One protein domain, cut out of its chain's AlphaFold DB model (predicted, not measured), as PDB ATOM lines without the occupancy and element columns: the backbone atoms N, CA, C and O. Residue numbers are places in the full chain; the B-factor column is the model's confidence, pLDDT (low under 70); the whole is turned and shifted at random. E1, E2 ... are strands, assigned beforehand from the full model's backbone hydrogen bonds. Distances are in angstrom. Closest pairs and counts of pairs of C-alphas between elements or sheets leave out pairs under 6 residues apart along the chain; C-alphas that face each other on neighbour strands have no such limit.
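What this domain is: This is residues 170 to 182 and 193 to 241 of the 598 residues of the protein "Hypothetical protein" of Miscanthus lutarioriparius (UniProt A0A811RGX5). Picture one strongly twisted, elongated sheet strung along a single long strand, E4, which bends near one end. E3 folds back beside one end of E4 as a hairpin, the short E5 makes a second hairpin at the other end, and between them E1 runs along E4 with E2 on its far side. The printed part has 62 residues, with no named helix and five named strands, E1 to E5 in that order along the chain; the class is all strand. The sheet is branched, its neighbour pairs are antiparallel, and the whole is loose, with a radius of gyration of the C-alphas of 13.2 A and spans of 41 by 21 by 16 A.

How they stand to each other: Start at E1, residues 170 to 175, and look across to E2, residues 195 to 201, its antiparallel neighbour at 149 degrees; N 172 and O 198 are 2.9 A apart, within hydrogen-bond range. On the other side of E1 you find E4, residues 219 to 232, antiparallel at 150 degrees, with N 173 and O 226 at 2.8 A. Next comes E3, residues 211 to 216, apart from E1 and E2; it forms a hairpin with E4 at 130 degrees, where N 214 and O 221 are 2.8 A apart. E1 and E3 lie on opposite sides of E4. E4 bends by 84 degrees at residue 229, and its pairing is staggered: residues 219 to 224 pair with E3, 224 to 231 with E1, and 230 to 232 with E5, residues 238 to 240. E4 and E5 are a hairpin, with N 239 and O 231 at 2.9 A. E3, E4 and E5 form a meander, each strand the antiparallel neighbour of the one before. E2, E3 and E5 are edge strands.

Where its parts are: Find C-alpha 170 at (-6.434, 47.597, 29.454); from there E1 runs 16.0 A to Ser 175. E2 covers 19.1 A from Val 195 to Ala 201, and E3 15.7 A from Lys 211 to Ile 216. Look for C-alpha 219 at (16.036, 32.279, 22.662), where E4 begins its 34.4 A to Phe 232. E5 spans 7.2 A and ends at C-alpha 240, (-12.481, 54.346, 25.664).

The domain as a whole: The two C-alphas farthest apart, those of Asp 218 and Asn 235, are 41.6 A from each other. Residues 183 to 192 are not printed, and C-alphas 182 and 193 stand 13.0 A apart across this cut, in the link from E1 to E2. Of the links printed whole, E3 to E4 and E4 to E5 are tight and E2 to E3 is short. The mean pLDDT of the printed part is 72.7; look for values under 70 at residues 176 to 182, 193 to 195, 219, 230 and 234 to 237.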
ATOM      1  N   VAL A 170      -6.614  47.317  30.878       81.81
ATOM      2  CA  VAL A 170      -6.434  47.597  29.454       81.81
ATOM      3  C   VAL A 170      -6.254  46.293  28.698       81.81
ATOM      4  O   VAL A 170      -5.439  45.460  29.099       81.81
ATOM      5  N   TRP A 171      -6.997  46.112  27.609       83.12
ATOM      6  CA  TRP A 171      -6.731  45.024  26.677       83.12
ATOM      7  C   TRP A 171      -5.530  45.384  25.802       83.12
ATOM      8  O   TRP A 171      -5.503  46.432  25.159       83.12
ATOM      9  N   VAL A 172      -4.525  44.514  25.793       82.75
ATOM     10  CA  VAL A 172      -3.297  44.664  25.009       82.75
ATOM     11  C   VAL A 172      -3.160  43.447  24.105       82.75
ATOM     12  O   VAL A 172      -3.215  42.308  24.575       82.75
ATOM     13  N   ARG A 173      -2.980  43.677  22.805       79.44
ATOM     14  CA  ARG A 173      -2.602  42.640  21.842       79.44
ATOM     15  C   ARG A 173      -1.085  42.492  21.825       79.44
ATOM     16  O   ARG A 173      -0.373  43.492  21.838       79.44
ATOM     17  N   VAL A 174      -0.605  41.253  21.794       82.38
ATOM     18  CA  VAL A 174       0.817  40.885  21.828       82.38
ATOM     19  C   VAL A 174       1.130  40.042  20.599       82.38
ATOM     20  O   VAL A 174       0.696  38.894  20.512       82.38
ATOM     21  N   SER A 175       1.870  40.601  19.649       76.19
ATOM     22  CA  SER A 175       2.301  39.908  18.431       76.19
ATOM     23  C   SER A 175       3.744  39.424  18.568       76.19
ATOM     24  O   SER A 175       4.567  40.091  19.189       76.19
ATOM     25  N   GLY A 176       4.061  38.271  17.970       64.62
ATOM     26  CA  GLY A 176       5.412  37.681  18.011       64.62
ATOM     27  C   GLY A 176       5.599  36.562  19.044       64.62
ATOM     28  O   GLY A 176       6.701  36.035  19.183       64.62
ATOM     29  N   VAL A 177       4.531  36.152  19.738       66.44
ATOM     30  CA  VAL A 177       4.576  35.067  20.733       66.44
ATOM     31  C   VAL A 177       4.955  33.728  20.065       66.44
ATOM     32  O   VAL A 177       4.310  33.337  19.084       66.44
ATOM     33  N   PRO A 178       5.970  32.993  20.567       55.19
ATOM     34  CA  PRO A 178       6.410  31.737  19.964       55.19
ATOM     35  C   PRO A 178       5.383  30.604  20.099       55.19
ATOM     36  O   PRO A 178       4.657  30.486  21.090       55.19
ATOM     37  N   VAL A 179       5.370  29.717  19.097       52.00
ATOM     38  CA  VAL A 179       4.439  28.581  18.992       52.00
ATOM     39  C   VAL A 179       4.801  27.488  20.008       52.00
ATOM     40  O   VAL A 179       5.464  26.506  19.687       52.00
ATOM     41  N   GLY A 180       4.358  27.681  21.249       50.72
ATOM     42  CA  GLY A 180       4.560  26.743  22.360       50.72
ATOM     43  C   GLY A 180       3.831  27.116  23.656       50.72
ATOM     44  O   GLY A 180       3.488  26.226  24.426       50.72
ATOM     45  N   PHE A 181       3.524  28.401  23.880       51.44
ATOM     46  CA  PHE A 181       2.778  28.840  25.072       51.44
ATOM     47  C   PHE A 181       1.268  28.530  25.003       51.44
ATOM     48  O   PHE A 181       0.626  28.328  26.037       51.44
ATOM     49  N   ASP A 182       0.698  28.412  23.800       44.56
ATOM     50  CA  ASP A 182      -0.711  28.058  23.593       44.56
ATOM     51  C   ASP A 182      -0.966  26.564  23.860       44.56
ATOM     52  O   ASP A 182      -0.953  25.738  22.945       44.56
ATOM     53  N   LYS A 193       2.120  35.365  12.356       53.25
ATOM     54  CA  LYS A 193       2.437  35.909  13.693       53.25
ATOM     55  C   LYS A 193       1.225  35.667  14.601       53.25
ATOM     56  O   LYS A 193       0.189  36.298  14.403       53.25
ATOM     57  N   ARG A 194       1.340  34.790  15.605       59.34
ATOM     58  CA  ARG A 194       0.273  34.633  16.604       59.34
ATOM     59  C   ARG A 194       0.146  35.915  17.425       59.34
ATOM     60  O   ARG A 194       1.152  36.465  17.881       59.34
ATOM     61  N   VAL A 195      -1.097  36.364  17.585       68.62
ATOM     62  CA  VAL A 195      -1.468  37.543  18.367       68.62
ATOM     63  C   VAL A 195      -2.215  37.071  19.609       68.62
ATOM     64  O   VAL A 195      -3.352  36.606  19.513       68.62
ATOM     65  N   GLY A 196      -1.571  37.160  20.769       74.38
ATOM     66  CA  GLY A 196      -2.235  36.987  22.059       74.38
ATOM     67  C   GLY A 196      -3.009  38.250  22.442       74.38
ATOM     68  O   GLY A 196      -2.655  39.344  22.011       74.38
ATOM     69  N   GLN A 197      -4.040  38.122  23.274       74.88
ATOM     70  CA  GLN A 197      -4.748  39.255  23.878       74.88
ATOM     71  C   GLN A 197      -4.709  39.079  25.400       74.88
ATOM     72  O   GLN A 197      -5.092  38.026  25.909       74.88
ATOM     73  N   ILE A 198      -4.221  40.086  26.125       81.38
ATOM     74  CA  ILE A 198      -4.069  40.056  27.586       81.38
ATOM     75  C   ILE A 198      -4.736  41.274  28.229       81.38
ATOM     76  O   ILE A 198      -4.723  42.365  27.663       81.38
ATOM     77  N   LEU A 199      -5.313  41.094  29.419       77.19
ATOM     78  CA  LEU A 199      -5.887  42.179  30.218       77.19
ATOM     79  C   LEU A 199      -4.877  42.600  31.290       77.19
ATOM     80  O   LEU A 199      -4.640  41.859  32.245       77.19
ATOM     81  N   VAL A 200      -4.288  43.785  31.143       78.88
ATOM     82  CA  VAL A 200      -3.224  44.291  32.025       78.88
ATOM     83  C   VAL A 200      -3.763  45.417  32.900       78.88
ATOM     84  O   VAL A 200      -4.440  46.317  32.410       78.88
ATOM     85  N   ALA A 201      -3.462  45.385  34.199       78.94
ATOM     86  CA  ALA A 201      -3.705  46.508  35.102       78.94
ATOM     87  C   ALA A 201      -2.491  47.451  35.081       78.94
ATOM     88  O   ALA A 201      -1.375  47.001  35.340       78.94
ATOM     89  N   VAL A 202      -2.689  48.733  34.768       75.12
ATOM     90  CA  VAL A 202      -1.599  49.703  34.537       75.12
ATOM     91  C   VAL A 202      -1.835  51.024  35.268       75.12
ATOM     92  O   VAL A 202      -2.965  51.370  35.589       75.12
ATOM     93  N   LEU A 203      -0.752  51.766  35.525       77.12
ATOM     94  CA  LEU A 203      -0.812  53.130  36.071       77.12
ATOM     95  C   LEU A 203      -1.153  54.168  34.992       77.12
ATOM     96  O   LEU A 203      -1.932  55.077  35.242       77.12
ATOM     97  N   ASP A 204      -0.580  54.013  33.797       74.31
ATOM     98  CA  ASP A 204      -0.859  54.830  32.616       74.31
ATOM     99  C   ASP A 204      -0.751  53.931  31.366       74.31
ATOM    100  O   ASP A 204       0.320  53.359  31.131       74.31
ATOM    101  N   PRO A 205      -1.818  53.780  30.555       76.38
ATOM    102  CA  PRO A 205      -1.765  53.020  29.305       76.38
ATOM    103  C   PRO A 205      -0.730  53.559  28.306       76.38
ATOM    104  O   PRO A 205      -0.205  52.794  27.500       76.38
ATOM    105  N   LYS A 206      -0.403  54.859  28.352       77.38
ATOM    106  CA  LYS A 206       0.540  55.516  27.427       77.38
ATOM    107  C   LYS A 206       1.995  55.092  27.649       77.38
ATOM    108  O   LYS A 206       2.811  55.265  26.750       77.38
ATOM    109  N   LEU A 207       2.302  54.483  28.798       77.44
ATOM    110  CA  LEU A 207       3.629  53.955  29.139       77.44
ATOM    111  C   LEU A 207       3.827  52.484  28.725       77.44
ATOM    112  O   LEU A 207       4.892  51.919  28.976       77.44
ATOM    113  N   ILE A 208       2.831  51.852  28.090       79.44
ATOM    114  CA  ILE A 208       2.981  50.529  27.470       79.44
ATOM    115  C   ILE A 208       3.876  50.686  26.223       79.44
ATOM    116  O   ILE A 208       3.488  51.415  25.302       79.44
ATOM    117  N   PRO A 209       5.062  50.047  26.167       76.25
ATOM    118  CA  PRO A 209       5.990  50.206  25.050       76.25
ATOM    119  C   PRO A 209       5.448  49.531  23.784       76.25
ATOM    120  O   PRO A 209       4.771  48.513  23.871       76.25
ATOM    121  N   ARG A 210       5.773  50.058  22.594       75.25
ATOM    122  CA  ARG A 210       5.366  49.455  21.303       75.25
ATOM    123  C   ARG A 210       6.091  48.142  20.983       75.25
ATOM    124  O   ARG A 210       5.533  47.296  20.287       75.25
ATOM    125  N   LYS A 211       7.322  47.977  21.475       78.19
ATOM    126  CA  LYS A 211       8.150  46.773  21.321       78.19
ATOM    127  C   LYS A 211       8.830  46.427  22.642       78.19
ATOM    128  O   LYS A 211       9.136  47.333  23.417       78.19
ATOM    129  N   LEU A 212       9.051  45.140  22.888       80.38
ATOM    130  CA  LEU A 212       9.792  44.640  24.040       80.38
ATOM    131  C   LEU A 212      10.587  43.386  23.678       80.38
ATOM    132  O   LEU A 212      10.017  42.371  23.276       80.38
ATOM    133  N   ASP A 213      11.888  43.466  23.904       77.38
ATOM    134  CA  ASP A 213      12.844  42.382  23.735       77.38
ATOM    135  C   ASP A 213      12.705  41.402  24.915       77.38
ATOM    136  O   ASP A 213      12.917  41.765  26.077       77.38
ATOM    137  N   VAL A 214      12.339  40.147  24.644       75.81
ATOM    138  CA  VAL A 214      12.129  39.113  25.670       75.81
ATOM    139  C   VAL A 214      13.000  37.898  25.377       75.81
ATOM    140  O   VAL A 214      12.877  37.263  24.332       75.81
ATOM    141  N   VAL A 215      13.854  37.524  26.330       73.62
ATOM    142  CA  VAL A 215      14.614  36.266  26.277       73.62
ATOM    143  C   VAL A 215      13.867  35.191  27.064       73.62
ATOM    144  O   VAL A 215      13.618  35.353  28.258       73.62
ATOM    145  N   ILE A 216      13.515  34.086  26.402       76.06
ATOM    146  CA  ILE A 216      12.869  32.918  27.016       76.06
ATOM    147  C   ILE A 216      13.803  31.719  26.847       76.06
ATOM    148  O   ILE A 216      14.061  31.266  25.733       76.06
ATOM    149  N   GLY A 217      14.326  31.214  27.967       79.31
ATOM    150  CA  GLY A 217      15.401  30.223  27.957       79.31
ATOM    151  C   GLY A 217      16.688  30.831  27.397       79.31
ATOM    152  O   GLY A 217      17.262  31.735  27.997       79.31
ATOM    153  N   ASP A 218      17.120  30.329  26.246       75.38
ATOM    154  CA  ASP A 218      18.268  30.777  25.453       75.38
ATOM    155  C   ASP A 218      17.867  31.503  24.148       75.38
ATOM    156  O   ASP A 218      18.737  31.926  23.388       75.38
ATOM    157  N   HIS A 219      16.565  31.673  23.887       57.28
ATOM    158  CA  HIS A 219      16.036  32.279  22.662       57.28
ATOM    159  C   HIS A 219      15.535  33.714  22.894       57.28
ATOM    160  O   HIS A 219      14.865  33.997  23.886       57.28
ATOM    161  N   TYR A 220      15.835  34.608  21.951       75.69
ATOM    162  CA  TYR A 220      15.435  36.021  21.934       75.69
ATOM    163  C   TYR A 220      14.185  36.224  21.057       75.69
ATOM    164  O   TYR A 220      14.102  35.655  19.967       75.69
ATOM    165  N   PHE A 221      13.239  37.051  21.514       75.12
ATOM    166  CA  PHE A 221      11.975  37.350  20.835       75.12
ATOM    167  C   PHE A 221      11.630  38.842  20.913       75.12
ATOM    168  O   PHE A 221      11.620  39.412  22.001       75.12
ATOM    169  N   ASP A 222      11.258  39.444  19.783       76.50
ATOM    170  CA  ASP A 222      10.663  40.785  19.744       76.50
ATOM    171  C   ASP A 222       9.139  40.669  19.916       76.50
ATOM    172  O   ASP A 222       8.452  40.130  19.042       76.50
ATOM    173  N   PHE A 223       8.588  41.172  21.024       80.44
ATOM    174  CA  PHE A 223       7.138  41.281  21.206       80.44
ATOM    175  C   PHE A 223       6.653  42.672  20.800       80.44
ATOM    176  O   PHE A 223       7.102  43.679  21.342       80.44
ATOM    177  N   GLU A 224       5.712  42.733  19.861       79.44
ATOM    178  CA  GLU A 224       5.052  43.970  19.428       79.44
ATOM    179  C   GLU A 224       3.710  44.111  20.156       79.44
ATOM    180  O   GLU A 224       2.865  43.212  20.090       79.44
ATOM    181  N   PHE A 225       3.501  45.237  20.837       82.75
ATOM    182  CA  PHE A 225       2.278  45.511  21.590       82.75
ATOM    183  C   PHE A 225       1.381  46.518  20.867       82.75
ATOM    184  O   PHE A 225       1.844  47.565  20.418       82.75
ATOM    185  N   GLU A 226       0.075  46.249  20.847       79.44
ATOM    186  CA  GLU A 226      -0.958  47.232  20.510       79.44
ATOM    187  C   GLU A 226      -1.941  47.362  21.677       79.44
ATOM    188  O   GLU A 226      -2.503  46.366  22.136       79.44
ATOM    189  N   VAL A 227      -2.199  48.584  22.135       80.12
ATOM    190  CA  VAL A 227      -3.253  48.841  23.124       80.12
ATOM    191  C   VAL A 227      -4.602  48.950  22.419       80.12
ATOM    192  O   VAL A 227      -4.764  49.713  21.466       80.12
ATOM    193  N   GLU A 228      -5.594  48.195  22.886       79.62
ATOM    194  CA  GLU A 228      -6.948  48.287  22.356       79.62
ATOM    195  C   GLU A 228      -7.704  49.474  22.953       79.62
ATOM    196  O   GLU A 228      -7.563  49.818  24.125       79.62
ATOM    197  N   LYS A 229      -8.593  50.069  22.151       73.31
ATOM    198  CA  LYS A 229      -9.374  51.251  22.543       73.31
ATOM    199  C   LYS A 229     -10.419  50.997  23.636       73.31
ATOM    200  O   LYS A 229     -11.130  51.927  23.973       73.31
ATOM    201  N   ARG A 230     -10.543  49.780  24.171       69.00
ATOM    202  CA  ARG A 230     -11.534  49.396  25.187       69.00
ATOM    203  C   ARG A 230     -10.817  48.939  26.452       69.00
ATOM    204  O   ARG A 230      -9.999  48.021  26.399       69.00
ATOM    205  N   GLY A 231     -11.188  49.501  27.594       76.50
ATOM    206  CA  GLY A 231     -10.744  49.020  28.898       76.50
ATOM    207  C   GLY A 231     -11.668  49.461  30.025       76.50
ATOM    208  O   GLY A 231     -12.837  49.762  29.797       76.50
ATOM    209  N   PHE A 232     -11.132  49.480  31.240       71.94
ATOM    210  CA  PHE A 232     -11.833  49.870  32.459       71.94
ATOM    211  C   PHE A 232     -11.057  50.955  33.201       71.94
ATOM    212  O   PHE A 232      -9.832  50.869  33.317       71.94
ATOM    213  N   ASP A 233     -11.771  51.949  33.718       72.31
ATOM    214  CA  ASP A 233     -11.202  53.085  34.449       72.31
ATOM    215  C   ASP A 233     -10.912  52.782  35.941       72.31
ATOM    216  O   ASP A 233     -11.097  51.664  36.429       72.31
ATOM    217  N   GLU A 234     -10.488  53.801  36.701       68.75
ATOM    218  CA  GLU A 234     -10.277  53.715  38.160       68.75
ATOM    219  C   GLU A 234     -11.559  53.407  38.962       68.75
ATOM    220  O   GLU A 234     -11.509  53.146  40.167       68.75
ATOM    221  N   ASN A 235     -12.735  53.500  38.336       62.12
ATOM    222  CA  ASN A 235     -14.034  53.210  38.943       62.12
ATOM    223  C   ASN A 235     -14.514  51.786  38.605       62.12
ATOM    224  O   ASN A 235     -15.390  51.272  39.305       62.12
ATOM    225  N   GLY A 236     -13.890  51.133  37.619       61.97
ATOM    226  CA  GLY A 236     -14.248  49.812  37.107       61.97
ATOM    227  C   GLY A 236     -15.324  49.838  36.017       61.97
ATOM    228  O   GLY A 236     -15.871  48.782  35.705       61.97
ATOM    229  N   GLU A 237     -15.631  51.012  35.463       66.62
ATOM    230  CA  GLU A 237     -16.603  51.200  34.381       66.62
ATOM    231  C   GLU A 237     -15.905  51.085  33.013       66.62
ATOM    232  O   GLU A 237     -14.706  51.343  32.900       66.62
ATOM    233  N   GLU A 238     -16.634  50.683  31.966       72.38
ATOM    234  CA  GLU A 238     -16.076  50.543  30.610       72.38
ATOM    235  C   GLU A 238     -15.773  51.918  29.985       72.38
ATOM    236  O   GLU A 238     -16.651  52.778  29.900       72.38
ATOM    237  N   ALA A 239     -14.530  52.110  29.535       75.19
ATOM    238  CA  ALA A 239     -14.011  53.382  29.041       75.19
ATOM    239  C   ALA A 239     -13.215  53.223  27.733       75.19
ATOM    240  O   ALA A 239     -12.505  52.229  27.533       75.19
ATOM    241  N   ASP A 240     -13.308  54.238  26.867       75.88
ATOM    242  CA  ASP A 240     -12.481  54.346  25.664       75.88
ATOM    243  C   ASP A 240     -11.053  54.788  26.031       75.88
ATOM    244  O   ASP A 240     -10.856  55.758  26.767       75.88
ATOM    245  N   ILE A 241     -10.046  54.091  25.499       74.56
ATOM    246  CA  ILE A 241      -8.625  54.330  25.786       74.56
ATOM    247  C   ILE A 241      -7.930  54.930  24.564       74.56
ATOM    248  O   ILE A 241      -7.797  54.302  23.512       74.56
TER     249      ILE A 241